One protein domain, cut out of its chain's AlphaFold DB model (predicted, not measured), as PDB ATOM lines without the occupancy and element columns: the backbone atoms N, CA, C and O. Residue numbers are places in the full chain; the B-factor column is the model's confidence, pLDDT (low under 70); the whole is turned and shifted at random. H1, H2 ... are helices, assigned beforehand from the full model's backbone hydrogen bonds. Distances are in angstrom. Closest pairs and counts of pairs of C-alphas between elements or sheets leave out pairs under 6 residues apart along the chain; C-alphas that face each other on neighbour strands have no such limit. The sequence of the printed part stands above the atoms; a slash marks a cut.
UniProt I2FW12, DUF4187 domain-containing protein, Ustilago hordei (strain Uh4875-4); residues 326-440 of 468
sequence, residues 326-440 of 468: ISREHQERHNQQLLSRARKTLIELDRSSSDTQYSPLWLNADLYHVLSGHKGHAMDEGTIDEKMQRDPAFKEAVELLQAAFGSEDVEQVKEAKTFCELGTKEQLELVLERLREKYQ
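This is residues 326 to 440 of the 468 residues of the protein "DUF4187 domain-containing protein" of Ustilago hordei (strain Uh4875-4) (UniProt I2FW12). Two helices, the long H1 and the last one, H6, lie side by side and run the same way; across the domain from them H2, H4 and H5 make a loose group of crossed helices, with H3 at a corner with H4. The link of residues 353 to 364 runs from the rim into the middle. The 115 printed residues hold six named helices, H1 to H6 in order, and no named strand: the class is all helix. The whole is compact, with a radius of gyration of the C-alphas of 14.5 A and spans of 40 by 38 by 27 A.

Start with H1, residues 326 to 352, which touches H6, residues 424 to 439, at a shallow tilt of 30 degrees; look at their closest C-alphas, Leu 339 and Leu 428, 5.2 A apart. Next, H2, residues 365 to 371, touches H5, residues 410 to 421, about perpendicular at 79 degrees, with the C-alphas of Ala 365 and Cys 420 closest at 4.3 A. H3, residues 384 to 390, and H4, residues 392 to 405, touch only at the corner, the C-alphas of Met 388 and Lys 395 being closest at 4.7 A. H4 touches H5 at a steep tilt of 49 degrees, closest at C-alphas Phe 405 and Val 413, 5.4 A. H2 and H4 only just touch, with 3 pairs of C-alphas within 8 A, closest at Tyr 368 and Leu 401, 7.3 A. Every O i to N i+4 pair is within hydrogen-bond range in H2 to H6, and 21 of 23 in H1.

Find C-alpha 326 at (-56.516, -43.133, 4.480); from there H1 runs 39.2 A. H4 spans 20.0 A, H5 16.6 A, and H6 21.7 A to C-alpha 439 at (-51.965, -30.334, 36.597).

The printed part has no cut. The links H1 to H2 and H2 to H3 are long; residues 375 to 382 are under pLDDT 70.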
ATOM      1  N   ILE A 326     -55.311 -43.862   4.039       93.75
ATOM      2  CA  ILE A 326     -56.516 -43.133   4.480       93.75
ATOM      3  C   ILE A 326     -56.702 -43.218   6.004       93.75
ATOM      4  O   ILE A 326     -57.045 -42.220   6.634       93.75
ATOM      5  N   SER A 327     -56.428 -44.376   6.616       92.94
ATOM      6  CA  SER A 327     -56.466 -44.540   8.077       92.94
ATOM      7  C   SER A 327     -55.421 -43.662   8.769       92.94
ATOM      8  O   SER A 327     -55.718 -43.036   9.783       92.94
ATOM      9  N   ARG A 328     -54.215 -43.554   8.198       93.19
ATOM     10  CA  ARG A 328     -53.162 -42.660   8.690       93.19
ATOM     11  C   ARG A 328     -53.531 -41.181   8.519       93.19
ATOM     12  O   ARG A 328     -53.411 -40.424   9.472       93.19
ATOM     13  N   GLU A 329     -54.035 -40.780   7.352       91.94
ATOM     14  CA  GLU A 329     -54.534 -39.420   7.082       91.94
ATOM     15  C   GLU A 329     -55.728 -39.050   7.988       91.94
ATOM     16  O   GLU A 329     -55.969 -37.872   8.260       91.94
ATOM     17  N   HIS A 330     -56.508 -40.031   8.458       93.88
ATOM     18  CA  HIS A 330     -57.522 -39.834   9.495       93.88
ATOM     19  C   HIS A 330     -56.882 -39.628  10.873       93.88
ATOM     20  O   HIS A 330     -57.157 -38.618  11.518       93.88
ATOM     21  N   GLN A 331     -55.982 -40.526  11.290       93.06
ATOM     22  CA  GLN A 331     -55.323 -40.450  12.594       93.06
ATOM     23  C   GLN A 331     -54.493 -39.172  12.764       93.06
ATOM     24  O   GLN A 331     -54.548 -38.545  13.815       93.06
ATOM     25  N   GLU A 332     -53.766 -38.730  11.735       91.94
ATOM     26  CA  GLU A 332     -52.978 -37.493  11.799       91.94
ATOM     27  C   GLU A 332     -53.877 -36.261  12.015       91.94
ATOM     28  O   GLU A 332     -53.563 -35.426  12.866       91.94
ATOM     29  N   ARG A 333     -55.037 -36.186  11.342       92.88
ATOM     30  CA  ARG A 333     -56.037 -35.117  11.548       92.88
ATOM     31  C   ARG A 333     -56.749 -35.203  12.896       92.88
ATOM     32  O   ARG A 333     -57.150 -34.171  13.436       92.88
ATOM     33  N   HIS A 334     -56.942 -36.408  13.423       94.81
ATOM     34  CA  HIS A 334     -57.529 -36.636  14.744       94.81
ATOM     35  C   HIS A 334     -56.564 -36.193  15.851       94.81
ATOM     36  O   HIS A 334     -56.894 -35.320  16.653       94.81
ATOM     37  N   ASN A 335     -55.311 -36.652  15.786       94.69
ATOM     38  CA  ASN A 335     -54.231 -36.234  16.681       94.69
ATOM     39  C   ASN A 335     -54.012 -34.708  16.641       94.69
ATOM     40  O   ASN A 335     -53.824 -34.095  17.688       94.69
ATOM     41  N   GLN A 336     -54.099 -34.061  15.468       93.50
ATOM     42  CA  GLN A 336     -54.049 -32.593  15.348       93.50
ATOM     43  C   GLN A 336     -55.203 -31.885  16.082       93.50
ATOM     44  O   GLN A 336     -54.991 -30.836  16.698       93.50
ATOM     45  N   GLN A 337     -56.423 -32.432  16.041       94.12
ATOM     46  CA  GLN A 337     -57.576 -31.875  16.760       94.12
ATOM     47  C   GLN A 337     -57.429 -32.050  18.275       94.12
ATOM     48  O   GLN A 337     -57.631 -31.084  19.019       94.12
ATOM     49  N   LEU A 338     -57.000 -33.234  18.724       95.44
ATOM     50  CA  LEU A 338     -56.660 -33.496  20.124       95.44
ATOM     51  C   LEU A 338     -55.561 -32.551  20.618       95.44
ATOM     52  O   LEU A 338     -55.761 -31.884  21.625       95.44
ATOM     53  N   LEU A 339     -54.459 -32.401  19.877       95.62
ATOM     54  CA  LEU A 339     -53.350 -31.497  20.208       95.62
ATOM     55  C   LEU A 339     -53.817 -30.038  20.292       95.62
ATOM     56  O   LEU A 339     -53.472 -29.328  21.234       95.62
ATOM     57  N   SER A 340     -54.660 -29.595  19.355       93.88
ATOM     58  CA  SER A 340     -55.255 -28.253  19.366       93.88
ATOM     59  C   SER A 340     -56.129 -28.002  20.604       93.88
ATOM     60  O   SER A 340     -56.119 -26.896  21.148       93.88
ATOM     61  N   ARG A 341     -56.851 -29.021  21.093       94.94
ATOM     62  CA  ARG A 341     -57.630 -28.969  22.344       94.94
ATOM     63  C   ARG A 341     -56.718 -29.012  23.577       94.94
ATOM     64  O   ARG A 341     -56.830 -28.142  24.435       94.94
ATOM     65  N   ALA A 342     -55.787 -29.965  23.624       95.88
ATOM     66  CA  ALA A 342     -54.851 -30.198  24.722       95.88
ATOM     67  C   ALA A 342     -53.981 -28.965  25.005       95.88
ATOM     68  O   ALA A 342     -53.873 -28.512  26.146       95.88
ATOM     69  N   ARG A 343     -53.429 -28.358  23.947       94.81
ATOM     70  CA  ARG A 343     -52.603 -27.151  24.032       94.81
ATOM     71  C   ARG A 343     -53.385 -25.942  24.546       94.81
ATOM     72  O   ARG A 343     -52.835 -25.173  25.324       94.81
ATOM     73  N   LYS A 344     -54.665 -25.788  24.175       93.75
ATOM     74  CA  LYS A 344     -55.535 -24.738  24.741       93.75
ATOM     75  C   LYS A 344     -55.744 -24.949  26.239       93.75
ATOM     76  O   LYS A 344     -55.467 -24.034  27.005       93.75
ATOM     77  N   THR A 345     -56.121 -26.161  26.660       94.75
ATOM     78  CA  THR A 345     -56.286 -26.469  28.092       94.75
ATOM     79  C   THR A 345     -54.990 -26.290  28.884       94.75
ATOM     80  O   THR A 345     -55.034 -25.795  30.004       94.75
ATOM     81  N   LEU A 346     -53.830 -26.615  28.301       93.88
ATOM     82  CA  LEU A 346     -52.527 -26.411  28.935       93.88
ATOM     83  C   LEU A 346     -52.179 -24.915  29.056       93.88
ATOM     84  O   LEU A 346     -51.819 -24.481  30.144       93.88
ATOM     85  N   ILE A 347     -52.386 -24.106  28.008       92.56
ATOM     86  CA  ILE A 347     -52.205 -22.641  28.057       92.56
ATOM     87  C   ILE A 347     -53.149 -21.992  29.086       92.56
ATOM     88  O   ILE A 347     -52.740 -21.092  29.817       92.56
ATOM     89  N   GLU A 348     -54.407 -22.431  29.170       92.31
ATOM     90  CA  GLU A 348     -55.379 -21.940  30.157       92.31
ATOM     91  C   GLU A 348     -54.969 -22.303  31.596       92.31
ATOM     92  O   GLU A 348     -55.019 -21.451  32.488       92.31
ATOM     93  N   LEU A 349     -54.507 -23.539  31.822       93.31
ATOM     94  CA  LEU A 349     -54.029 -24.003  33.126       93.31
ATOM     95  C   LEU A 349     -52.732 -23.296  33.544       93.31
ATOM     96  O   LEU A 349     -52.703 -22.730  34.639       93.31
ATOM     97  N   ASP A 350     -51.720 -23.228  32.672       93.00
ATOM     98  CA  ASP A 350     -50.475 -22.482  32.907       93.00
ATOM     99  C   ASP A 350     -50.750 -20.995  33.195       93.00
ATOM    100  O   ASP A 350     -50.137 -20.422  34.090       93.00
ATOM    101  N   ARG A 351     -51.715 -20.358  32.513       90.62
ATOM    102  CA  ARG A 351     -52.112 -18.965  32.807       90.62
ATOM    103  C   ARG A 351     -52.843 -18.816  34.142       90.62
ATOM    104  O   ARG A 351     -52.753 -17.756  34.761       90.62
ATOM    105  N   SER A 352     -53.557 -19.847  34.598       91.31
ATOM    106  CA  SER A 352     -54.243 -19.844  35.899       91.31
ATOM    107  C   SER A 352     -53.285 -20.046  37.082       91.31
ATOM    108  O   SER A 352     -53.485 -19.464  38.149       91.31
ATOM    109  N   SER A 353     -52.219 -20.829  36.893       85.75
ATOM    110  CA  SER A 353     -51.148 -21.036  37.868       85.75
ATOM    111  C   SER A 353     -49.938 -20.175  37.500       85.75
ATOM    112  O   SER A 353     -49.149 -20.573  36.650       85.75
ATOM    113  N   SER A 354     -49.752 -19.026  38.157       75.56
ATOM    114  CA  SER A 354     -48.766 -17.973  37.823       75.56
ATOM    115  C   SER A 354     -47.267 -18.336  37.968       75.56
ATOM    116  O   SER A 354     -46.434 -17.480  38.254       75.56
ATOM    117  N   ASP A 355     -46.943 -19.613  37.820       78.88
ATOM    118  CA  ASP A 355     -45.661 -20.299  37.961       78.88
ATOM    119  C   ASP A 355     -44.958 -20.528  36.603       78.88
ATOM    120  O   ASP A 355     -43.768 -20.820  36.555       78.88
ATOM    121  N   THR A 356     -45.653 -20.382  35.468       80.88
ATOM    122  CA  THR A 356     -45.068 -20.609  34.131       80.88
ATOM    123  C   THR A 356     -45.373 -19.448  33.184       80.88
ATOM    124  O   THR A 356     -46.516 -19.197  32.820       80.88
ATOM    125  N   GLN A 357     -44.324 -18.714  32.801       81.19
ATOM    126  CA  GLN A 357     -44.409 -17.533  31.924       81.19
ATOM    127  C   GLN A 357     -44.298 -17.883  30.430       81.19
ATOM    128  O   GLN A 357     -44.796 -17.140  29.589       81.19
ATOM    129  N   TYR A 358     -43.651 -19.005  30.113       87.06
ATOM    130  CA  TYR A 358     -43.454 -19.535  28.766       87.06
ATOM    131  C   TYR A 358     -43.290 -21.060  28.831       87.06
ATOM    132  O   TYR A 358     -42.731 -21.580  29.798       87.06
ATOM    133  N   SER A 359     -43.741 -21.766  27.794       90.50
ATOM    134  CA  SER A 359     -43.405 -23.169  27.547       90.50
ATOM    135  C   SER A 359     -43.309 -23.432  26.036       90.50
ATOM    136  O   SER A 359     -44.207 -23.002  25.304       90.50
ATOM    137  N   PRO A 360     -42.305 -24.190  25.549       91.69
ATOM    138  CA  PRO A 360     -42.248 -24.635  24.152       91.69
ATOM    139  C   PRO A 360     -43.495 -25.416  23.703       91.69
ATOM    140  O   PRO A 360     -43.871 -25.360  22.534       91.69
ATOM    141  N   LEU A 361     -44.194 -26.076  24.637       93.25
ATOM    142  CA  LEU A 361     -45.418 -26.844  24.372       93.25
ATOM    143  C   LEU A 361     -46.610 -25.972  23.924       93.25
ATOM    144  O   LEU A 361     -47.594 -26.489  23.398       93.25
ATOM    145  N   TRP A 362     -46.542 -24.646  24.107       93.25
ATOM    146  CA  TRP A 362     -47.568 -23.702  23.640       93.25
ATOM    147  C   TRP A 362     -47.483 -23.410  22.134       93.25
ATOM    148  O   TRP A 362     -48.377 -22.768  21.579       93.25
ATOM    149  N   LEU A 363     -46.418 -23.857  21.465       93.38
ATOM    150  CA  LEU A 363     -46.161 -23.536  20.066       93.38
ATOM    151  C   LEU A 363     -47.013 -24.365  19.098       93.38
ATOM    152  O   LEU A 363     -47.645 -25.369  19.443       93.38
ATOM    153  N   ASN A 364     -47.060 -23.906  17.849       91.31
ATOM    154  CA  ASN A 364     -47.861 -24.518  16.800       91.31
ATOM    155  C   ASN A 364     -46.983 -24.967  15.629       91.31
ATOM    156  O   ASN A 364     -46.689 -24.176  14.737       91.31
ATOM    157  N   ALA A 365     -46.588 -26.243  15.637       89.88
ATOM    158  CA  ALA A 365     -45.694 -26.840  14.647       89.88
ATOM    159  C   ALA A 365     -46.207 -26.711  13.202       89.88
ATOM    160  O   ALA A 365     -45.453 -26.342  12.306       89.88
ATOM    161  N   ASP A 366     -47.510 -26.911  12.970       88.00
ATOM    162  CA  ASP A 366     -48.112 -26.713  11.644       88.00
ATOM    163  C   ASP A 366     -47.955 -25.269  11.144       88.00
ATOM    164  O   ASP A 366     -47.613 -25.043   9.983       88.00
ATOM    165  N   LEU A 367     -48.131 -24.287  12.033       88.31
ATOM    166  CA  LEU A 367     -47.929 -22.873  11.721       88.31
ATOM    167  C   LEU A 367     -46.440 -22.545  11.522       88.31
ATOM    168  O   LEU A 367     -46.101 -21.832  10.581       88.31
ATOM    169  N   TYR A 368     -45.545 -23.113  12.336       89.69
ATOM    170  CA  TYR A 368     -44.094 -23.002  12.158       89.69
ATOM    171  C   TYR A 368     -43.639 -23.536  10.794       89.69
ATOM    172  O   TYR A 368     -42.888 -22.854  10.098       89.69
ATOM    173  N   HIS A 369     -44.121 -24.707  10.364       88.25
ATOM    174  CA  HIS A 369     -43.767 -25.277   9.060       88.25
ATOM    175  C   HIS A 369     -44.328 -24.483   7.873       88.25
ATOM    176  O   HIS A 369     -43.685 -24.451   6.822       88.25
ATOM    177  N   VAL A 370     -45.496 -23.846   8.024       86.38
ATOM    178  CA  VAL A 370     -46.058 -22.929   7.018       86.38
ATOM    179  C   VAL A 370     -45.220 -21.649   6.932       86.38
ATOM    180  O   VAL A 370     -44.766 -21.297   5.847       86.38
ATOM    181  N   LEU A 371     -44.939 -20.993   8.063       84.69
ATOM    182  CA  LEU A 371     -44.143 -19.756   8.107       84.69
ATOM    183  C   LEU A 371     -42.680 -19.977   7.685       84.69
ATOM    184  O   LEU A 371     -42.080 -19.109   7.056       84.69
ATOM    185  N   SER A 372     -42.122 -21.155   7.972       85.44
ATOM    186  CA  SER A 372     -40.765 -21.552   7.572       85.44
ATOM    187  C   SER A 372     -40.693 -22.141   6.157       85.44
ATOM    188  O   SER A 372     -39.633 -22.620   5.758       85.44
ATOM    189  N   GLY A 373     -41.801 -22.177   5.406       78.19
ATOM    190  CA  GLY A 373     -41.851 -22.685   4.028       78.19
ATOM    191  C   GLY A 373     -41.522 -24.176   3.859       78.19
ATOM    192  O   GLY A 373     -41.205 -24.607   2.753       78.19
ATOM    193  N   HIS A 374     -41.566 -24.965   4.938       74.94
ATOM    194  CA  HIS A 374     -41.239 -26.399   4.921       74.94
ATOM    195  C   HIS A 374     -42.415 -27.264   4.446       74.94
ATOM    196  O   HIS A 374     -42.200 -28.315   3.843       74.94
ATOM    197  N   LYS A 375     -43.660 -26.821   4.669       69.50
ATOM    198  CA  LYS A 375     -44.842 -27.410   4.024       69.50
ATOM    199  C   LYS A 375     -45.145 -26.650   2.731       69.50
ATOM    200  O   LYS A 375     -45.355 -25.441   2.751       69.50
ATOM    201  N   GLY A 376     -45.159 -27.376   1.609       53.03
ATOM    202  CA  GLY A 376     -45.548 -26.843   0.302       53.03
ATOM    203  C   GLY A 376     -46.964 -26.257   0.328       53.03
ATOM    204  O   GLY A 376     -47.801 -26.693   1.117       53.03
ATOM    205  N   HIS A 377     -47.214 -25.243  -0.502       49.91
ATOM    206  CA  HIS A 377     -48.356 -24.339  -0.346       49.91
ATOM    207  C   HIS A 377     -49.718 -25.047  -0.498       49.91
ATOM    208  O   HIS A 377     -50.205 -25.257  -1.604       49.91
ATOM    209  N   ALA A 378     -50.332 -25.381   0.639       49.84
ATOM    210  CA  ALA A 378     -51.690 -25.920   0.761       49.84
ATOM    211  C   ALA A 378     -52.508 -25.166   1.831       49.84
ATOM    212  O   ALA A 378     -53.452 -25.700   2.408       49.84
ATOM    213  N   MET A 379     -52.127 -23.916   2.118       55.62
ATOM    214  CA  MET A 379     -52.991 -22.970   2.819       55.62
ATOM    215  C   MET A 379     -53.931 -22.324   1.805       55.62
ATOM    216  O   MET A 379     -53.466 -21.749   0.823       55.62
ATOM    217  N   ASP A 380     -55.230 -22.431   2.082       54.44
ATOM    218  CA  ASP A 380     -56.327 -21.942   1.238       54.44
ATOM    219  C   ASP A 380     -56.248 -20.421   0.986       54.44
ATOM    220  O   ASP A 380     -55.601 -19.710   1.764       54.44
ATOM    221  N   GLU A 381     -56.889 -19.937  -0.084       50.56
ATOM    222  CA  GLU A 381     -56.580 -18.714  -0.859       50.56
ATOM    223  C   GLU A 381     -56.894 -17.365  -0.158       50.56
ATOM    224  O   GLU A 381     -57.557 -16.482  -0.690       50.56
ATOM    225  N   GLY A 382     -56.372 -17.188   1.057       62.31
ATOM    226  CA  GLY A 382     -56.421 -15.958   1.848       62.31
ATOM    227  C   GLY A 382     -55.069 -15.665   2.497       62.31
ATOM    228  O   GLY A 382     -54.391 -16.577   2.998       62.31
ATOM    229  N   THR A 383     -54.677 -14.389   2.481       79.12
ATOM    230  CA  THR A 383     -53.346 -13.913   2.909       79.12
ATOM    231  C   THR A 383     -53.102 -14.223   4.392       79.12
ATOM    232  O   THR A 383     -54.037 -14.218   5.192       79.12
ATOM    233  N   ILE A 384     -51.850 -14.451   4.809       81.06
ATOM    234  CA  ILE A 384     -51.524 -14.679   6.235       81.06
ATOM    235  C   ILE A 384     -52.008 -13.494   7.093       81.06
ATOM    236  O   ILE A 384     -52.642 -13.706   8.126       81.06
ATOM    237  N   ASP A 385     -51.822 -12.265   6.606       83.38
ATOM    238  CA  ASP A 385     -52.295 -11.030   7.247       83.38
ATOM    239  C   ASP A 385     -53.823 -10.979   7.422       83.38
ATOM    240  O   ASP A 385     -54.326 -10.364   8.362       83.38
ATOM    241  N   GLU A 386     -54.582 -11.618   6.531       87.38
ATOM    242  CA  GLU A 386     -56.045 -11.693   6.593       87.38
ATOM    243  C   GLU A 386     -56.491 -12.694   7.666       87.38
ATOM    244  O   GLU A 386     -57.356 -12.389   8.487       87.38
ATOM    245  N   LYS A 387     -55.825 -13.854   7.743       84.94
ATOM    246  CA  LYS A 387     -56.044 -14.852   8.805       84.94
ATOM    247  C   LYS A 387     -55.657 -14.300  10.184       84.94
ATOM    248  O   LYS A 387     -56.383 -14.520  11.149       84.94
ATOM    249  N   MET A 388     -54.603 -13.481  10.273       87.19
ATOM    250  CA  MET A 388     -54.241 -12.736  11.492       87.19
ATOM    251  C   MET A 388     -55.247 -11.641  11.888       87.19
ATOM    252  O   MET A 388     -55.305 -11.276  13.063       87.19
ATOM    253  N   GLN A 389     -56.027 -11.105  10.945       87.69
ATOM    254  CA  GLN A 389     -57.107 -10.150  11.230       87.69
ATOM    255  C   GLN A 389     -58.421 -10.846  11.608       87.69
ATOM    256  O   GLN A 389     -59.161 -10.332  12.446       87.69
ATOM    257  N   ARG A 390     -58.707 -12.004  11.003       91.19
ATOM    258  CA  ARG A 390     -59.939 -12.773  11.218       91.19
ATOM    259  C   ARG A 390     -59.924 -13.565  12.526       91.19
ATOM    260  O   ARG A 390     -60.885 -13.492  13.287       91.19
ATOM    261  N   ASP A 391     -58.841 -14.297  12.786       89.81
ATOM    262  CA  ASP A 391     -58.782 -15.300  13.848       89.81
ATOM    263  C   ASP A 391     -57.818 -14.863  14.971       89.81
ATOM    264  O   ASP A 391     -56.597 -15.015  14.843       89.81
ATOM    265  N   PRO A 392     -58.312 -14.361  16.124       89.94
ATOM    266  CA  PRO A 392     -57.442 -13.864  17.193       89.94
ATOM    267  C   PRO A 392     -56.543 -14.960  17.787       89.94
ATOM    268  O   PRO A 392     -55.406 -14.681  18.153       89.94
ATOM    269  N   ALA A 393     -57.004 -16.215  17.806       87.69
ATOM    270  CA  ALA A 393     -56.200 -17.365  18.229       87.69
ATOM    271  C   ALA A 393     -55.102 -17.751  17.214       87.69
ATOM    272  O   ALA A 393     -54.085 -18.326  17.597       87.69
ATOM    273  N   PHE A 394     -55.276 -17.431  15.923       89.38
ATOM    274  CA  PHE A 394     -54.210 -17.576  14.926       89.38
ATOM    275  C   PHE A 394     -53.137 -16.511  15.158       89.38
ATOM    276  O   PHE A 394     -51.955 -16.834  15.238       89.38
ATOM    277  N   LYS A 395     -53.559 -15.254  15.350       91.12
ATOM    278  CA  LYS A 395     -52.664 -14.147  15.703       91.12
ATOM    279  C   LYS A 395     -51.866 -14.440  16.981       91.12
ATOM    280  O   LYS A 395     -50.649 -14.302  16.961       91.12
ATOM    281  N   GLU A 396     -52.518 -14.902  18.047       91.12
ATOM    282  CA  GLU A 396     -51.855 -15.289  19.302       91.12
ATOM    283  C   GLU A 396     -50.801 -16.392  19.084       91.12
ATOM    284  O   GLU A 396     -49.698 -16.311  19.620       91.12
ATOM    285  N   ALA A 397     -51.084 -17.389  18.236       90.44
ATOM    286  CA  ALA A 397     -50.116 -18.430  17.890       90.44
ATOM    287  C   ALA A 397     -48.923 -17.908  17.056       90.44
ATOM    288  O   ALA A 397     -47.809 -18.411  17.215       90.44
ATOM    289  N   VAL A 398     -49.126 -16.895  16.199       91.38
ATOM    290  CA  VAL A 398     -48.031 -16.189  15.501       91.38
ATOM    291  C   VAL A 398     -47.188 -15.385  16.497       91.38
ATOM    292  O   VAL A 398     -45.963 -15.473  16.460       91.38
ATOM    293  N   GLU A 399     -47.819 -14.650  17.416       91.25
ATOM    294  CA  GLU A 399     -47.131 -13.849  18.440       91.25
ATOM    295  C   GLU A 399     -46.308 -14.733  19.399       91.25
ATOM    296  O   GLU A 399     -45.167 -14.393  19.712       91.25
ATOM    297  N   LEU A 400     -46.820 -15.909  19.787       91.00
ATOM    298  CA  LEU A 400     -46.082 -16.906  20.574       91.00
ATOM    299  C   LEU A 400     -44.859 -17.466  19.831       91.00
ATOM    300  O   LEU A 400     -43.782 -17.560  20.420       91.00
ATOM    301  N   LEU A 401     -44.988 -17.797  18.539       91.00
ATOM    302  CA  LEU A 401     -43.847 -18.222  17.716       91.00
ATOM    303  C   LEU A 401     -42.815 -17.094  17.558       91.00
ATOM    304  O   LEU A 401     -41.618 -17.339  17.687       91.00
ATOM    305  N   GLN A 402     -43.259 -15.856  17.334       90.69
ATOM    306  CA  GLN A 402     -42.363 -14.706  17.213       90.69
ATOM    307  C   GLN A 402     -41.619 -14.411  18.526       90.69
ATOM    308  O   GLN A 402     -40.434 -14.082  18.484       90.69
ATOM    309  N   ALA A 403     -42.268 -14.576  19.682       89.88
ATOM    310  CA  ALA A 403     -41.626 -14.452  20.989       89.88
ATOM    311  C   ALA A 403     -40.603 -15.576  21.243       89.88
ATOM    312  O   ALA A 403     -39.470 -15.295  21.629       89.88
ATOM    313  N   ALA A 404     -40.970 -16.832  20.969       89.31
ATOM    314  CA  ALA A 404     -40.099 -17.989  21.176       89.31
ATOM    315  C   ALA A 404     -38.826 -17.938  20.313       89.31
ATOM    316  O   ALA A 404     -37.724 -18.145  20.817       89.31
ATOM    317  N   PHE A 405     -38.963 -17.609  19.025       88.19
ATOM    318  CA  PHE A 405     -37.847 -17.562  18.070       88.19
ATOM    319  C   PHE A 405     -37.106 -16.214  18.043       88.19
ATOM    320  O   PHE A 405     -36.011 -16.140  17.486       88.19
ATOM    321  N   GLY A 406     -37.685 -15.162  18.630       87.94
ATOM    322  CA  GLY A 406     -37.062 -13.847  18.815       87.94
ATOM    323  C   GLY A 406     -36.366 -13.659  20.169       87.94
ATOM    324  O   GLY A 406     -35.879 -12.563  20.444       87.94
ATOM    325  N   SER A 407     -36.340 -14.689  21.017       86.81
ATOM    326  CA  SER A 407     -35.673 -14.656  22.320       86.81
ATOM    327  C   SER A 407     -34.141 -14.682  22.187       86.81
ATOM    328  O   SER A 407     -33.584 -15.276  21.264       86.81
ATOM    329  N   GLU A 408     -33.439 -14.034  23.123       87.31
ATOM    330  CA  GLU A 408     -31.964 -14.043  23.172       87.31
ATOM    331  C   GLU A 408     -31.392 -15.362  23.737       87.31
ATOM    332  O   GLU A 408     -30.187 -15.606  23.653       87.31
ATOM    333  N   ASP A 409     -32.244 -16.224  24.307       91.50
ATOM    334  CA  ASP A 409     -31.852 -17.511  24.881       91.50
ATOM    335  C   ASP A 409     -31.761 -18.600  23.802       91.50
ATOM    336  O   ASP A 409     -32.751 -19.111  23.274       91.50
ATOM    337  N   VAL A 410     -30.522 -18.978  23.497       90.94
ATOM    338  CA  VAL A 410     -30.183 -19.970  22.473       90.94
ATOM    339  C   VAL A 410     -30.744 -21.362  22.788       90.94
ATOM    340  O   VAL A 410     -31.015 -22.109  21.846       90.94
ATOM    341  N   GLU A 411     -30.947 -21.729  24.057       91.56
ATOM    342  CA  GLU A 411     -31.523 -23.036  24.399       91.56
ATOM    343  C   GLU A 411     -33.047 -23.036  24.221       91.56
ATOM    344  O   GLU A 411     -33.569 -23.948  23.581       91.56
ATOM    345  N   GLN A 412     -33.750 -21.965  24.610       89.94
ATOM    346  CA  GLN A 412     -35.193 -21.823  24.339       89.94
ATOM    347  C   GLN A 412     -35.507 -21.872  22.833       89.94
ATOM    348  O   GLN A 412     -36.463 -22.529  22.418       89.94
ATOM    349  N   VAL A 413     -34.673 -21.244  21.994       91.56
ATOM    350  CA  VAL A 413     -34.809 -21.301  20.524       91.56
ATOM    351  C   VAL A 413     -34.527 -22.706  19.966       91.56
ATOM    352  O   VAL A 413     -35.080 -23.067  18.924       91.56
ATOM    353  N   LYS A 414     -33.686 -23.523  20.620       92.00
ATOM    354  CA  LYS A 414     -33.483 -24.934  20.240       92.00
ATOM    355  C   LYS A 414     -34.668 -25.799  20.650       92.00
ATOM    356  O   LYS A 414     -35.157 -26.543  19.811       92.00
ATOM    357  N   GLU A 415     -35.144 -25.677  21.888       93.12
ATOM    358  CA  GLU A 415     -36.301 -26.424  22.404       93.12
ATOM    359  C   GLU A 415     -37.577 -26.117  21.608       93.12
ATOM    360  O   GLU A 415     -38.342 -27.019  21.268       93.12
ATOM    361  N   ALA A 416     -37.773 -24.850  21.229       92.94
ATOM    362  CA  ALA A 416     -38.847 -24.436  20.334       92.94
ATOM    363  C   ALA A 416     -38.756 -25.117  18.955       92.94
ATOM    364  O   ALA A 416     -39.779 -25.535  18.411       92.94
ATOM    365  N   LYS A 417     -37.543 -25.261  18.398       92.06
ATOM    366  CA  LYS A 417     -37.312 -25.944  17.114       92.06
ATOM    367  C   LYS A 417     -37.535 -27.441  17.209       92.06
ATOM    368  O   LYS A 417     -38.307 -27.961  16.416       92.06
ATOM    369  N   THR A 418     -36.924 -28.116  18.185       94.00
ATOM    370  CA  THR A 418     -37.080 -29.566  18.340       94.00
ATOM    371  C   THR A 418     -38.543 -29.930  18.553       94.00
ATOM    372  O   THR A 418     -39.048 -30.784  17.833       94.00
ATOM    373  N   PHE A 419     -39.269 -29.226  19.434       94.38
ATOM    374  CA  PHE A 419     -40.707 -29.455  19.604       94.38
ATOM    375  C   PHE A 419     -41.490 -29.237  18.301       94.38
ATOM    376  O   PHE A 419     -42.318 -30.075  17.949       94.38
ATOM    377  N   CYS A 420     -41.204 -28.173  17.543       92.06
ATOM    378  CA  CYS A 420     -41.870 -27.928  16.261       92.06
ATOM    379  C   CYS A 420     -41.443 -28.880  15.124       92.06
ATOM    380  O   CYS A 420     -42.085 -28.862  14.077       92.06
ATOM    381  N   GLU A 421     -40.392 -29.683  15.299       91.69
ATOM    382  CA  GLU A 421     -39.894 -30.671  14.326       91.69
ATOM    383  C   GLU A 421     -40.320 -32.121  14.654       91.69
ATOM    384  O   GLU A 421     -40.193 -32.993  13.794       91.69
ATOM    385  N   LEU A 422     -40.862 -32.374  15.854       94.12
ATOM    386  CA  LEU A 422     -41.468 -33.656  16.254       94.12
ATOM    387  C   LEU A 422     -42.745 -33.993  15.451       94.12
ATOM    388  O   LEU A 422     -43.403 -33.127  14.870       94.12
ATOM    389  N   GLY A 423     -43.137 -35.268  15.459       92.31
ATOM    390  CA  GLY A 423     -44.401 -35.741  14.894       92.31
ATOM    391  C   GLY A 423     -45.627 -35.330  15.721       92.31
ATOM    392  O   GLY A 423     -45.553 -35.109  16.928       92.31
ATOM    393  N   THR A 424     -46.805 -35.282  15.091       93.50
ATOM    394  CA  THR A 424     -48.051 -34.841  15.754       93.50
ATOM    395  C   THR A 424     -48.527 -35.768  16.879       93.50
ATOM    396  O   THR A 424     -49.188 -35.283  17.796       93.50
ATOM    397  N   LYS A 425     -48.192 -37.074  16.853       94.19
ATOM    398  CA  LYS A 425     -48.413 -37.983  18.002       94.19
ATOM    399  C   LYS A 425     -47.453 -37.647  19.154       94.19
ATOM    400  O   LYS A 425     -47.917 -37.414  20.258       94.19
ATOM    401  N   GLU A 426     -46.161 -37.504  18.871       95.00
ATOM    402  CA  GLU A 426     -45.114 -37.213  19.868       95.00
ATOM    403  C   GLU A 426     -45.347 -35.857  20.571       95.00
ATOM    404  O   GLU A 426     -45.211 -35.727  21.786       95.00
ATOM    405  N   GLN A 427     -45.782 -34.834  19.823       95.19
ATOM    406  CA  GLN A 427     -46.185 -33.539  20.387       95.19
ATOM    407  C   GLN A 427     -47.440 -33.639  21.268       95.19
ATOM    408  O   GLN A 427     -47.547 -32.916  22.257       95.19
ATOM    409  N   LEU A 428     -48.402 -34.502  20.912       95.75
ATOM    410  CA  LEU A 428     -49.610 -34.731  21.706       95.75
ATOM    411  C   LEU A 428     -49.273 -35.460  23.014       95.75
ATOM    412  O   LEU A 428     -49.747 -35.041  24.066       95.75
ATOM    413  N   GLU A 429     -48.420 -36.485  22.958       95.19
ATOM    414  CA  GLU A 429     -47.926 -37.233  24.122       95.19
ATOM    415  C   GLU A 429     -47.271 -36.297  25.147       95.19
ATOM    416  O   GLU A 429     -47.724 -36.250  26.288       95.19
ATOM    417  N   LEU A 430     -46.313 -35.459  24.732       95.50
ATOM    418  CA  LEU A 430     -45.644 -34.487  25.617       95.50
ATOM    419  C   LEU A 430     -46.612 -33.475  26.262       95.50
ATOM    420  O   LEU A 430     -46.419 -33.047  27.402       95.50
ATOM    421  N   VAL A 431     -47.666 -33.068  25.547       95.75
ATOM    422  CA  VAL A 431     -48.695 -32.157  26.081       95.75
ATOM    423  C   VAL A 431     -49.620 -32.883  27.068       95.75
ATOM    424  O   VAL A 431     -49.988 -32.302  28.090       95.75
ATOM    425  N   LEU A 432     -49.980 -34.143  26.803       95.31
ATOM    426  CA  LEU A 432     -50.798 -34.972  27.697       95.31
ATOM    427  C   LEU A 432     -50.040 -35.360  28.973       95.31
ATOM    428  O   LEU A 432     -50.586 -35.198  30.064       95.31
ATOM    429  N   GLU A 433     -48.785 -35.790  28.852       94.88
ATOM    430  CA  GLU A 433     -47.871 -36.063  29.969       94.88
ATOM    431  C   GLU A 433     -47.784 -34.836  30.884       94.88
ATOM    432  O   GLU A 433     -48.093 -34.917  32.073       94.88
ATOM    433  N   ARG A 434     -47.521 -33.648  30.317       94.31
ATOM    434  CA  ARG A 434     -47.446 -32.401  31.088       94.31
ATOM    435  C   ARG A 434     -48.757 -32.024  31.790       94.31
ATOM    436  O   ARG A 434     -48.712 -31.497  32.906       94.31
ATOM    437  N   LEU A 435     -49.911 -32.280  31.166       94.31
ATOM    438  CA  LEU A 435     -51.234 -32.077  31.776       94.31
ATOM    439  C   LEU A 435     -51.486 -33.042  32.946       94.31
ATOM    440  O   LEU A 435     -52.017 -32.620  33.979       94.31
ATOM    441  N   ARG A 436     -51.078 -34.310  32.817       94.06
ATOM    442  CA  ARG A 436     -51.233 -35.341  33.856       94.06
ATOM    443  C   ARG A 436     -50.265 -35.113  35.020       94.06
ATOM    444  O   ARG A 436     -50.715 -35.039  36.159       94.06
ATOM    445  N   GLU A 437     -48.978 -34.902  34.750       92.94
ATOM    446  CA  GLU A 437     -47.958 -34.668  35.780       92.94
ATOM    447  C   GLU A 437     -48.204 -33.384  36.581       92.94
ATOM    448  O   GLU A 437     -48.368 -33.431  37.802       92.94
ATOM    449  N   LYS A 438     -48.202 -32.218  35.911       92.38
ATOM    450  CA  LYS A 438     -48.187 -30.917  36.600       92.38
ATOM    451  C   LYS A 438     -49.566 -30.518  37.110       92.38
ATOM    452  O   LYS A 438     -49.666 -29.945  38.192       92.38
ATOM    453  N   TYR A 439     -50.608 -30.809  36.333       92.19
ATOM    454  CA  TYR A 439     -51.965 -30.334  36.597       92.19
ATOM    455  C   TYR A 439     -52.945 -31.417  37.030       92.19
ATOM    456  O   TYR A 439     -54.084 -31.069  37.336       92.19
ATOM    457  N   GLN A 440     -52.539 -32.692  37.057       94.69
ATOM    458  CA  GLN A 440     -53.412 -33.823  37.389       94.69
ATOM    459  C   GLN A 440     -54.712 -33.775  36.562       94.69
ATOM    460  O   GLN A 440     -55.807 -34.011  37.068       94.69
TER     461      GLN A 440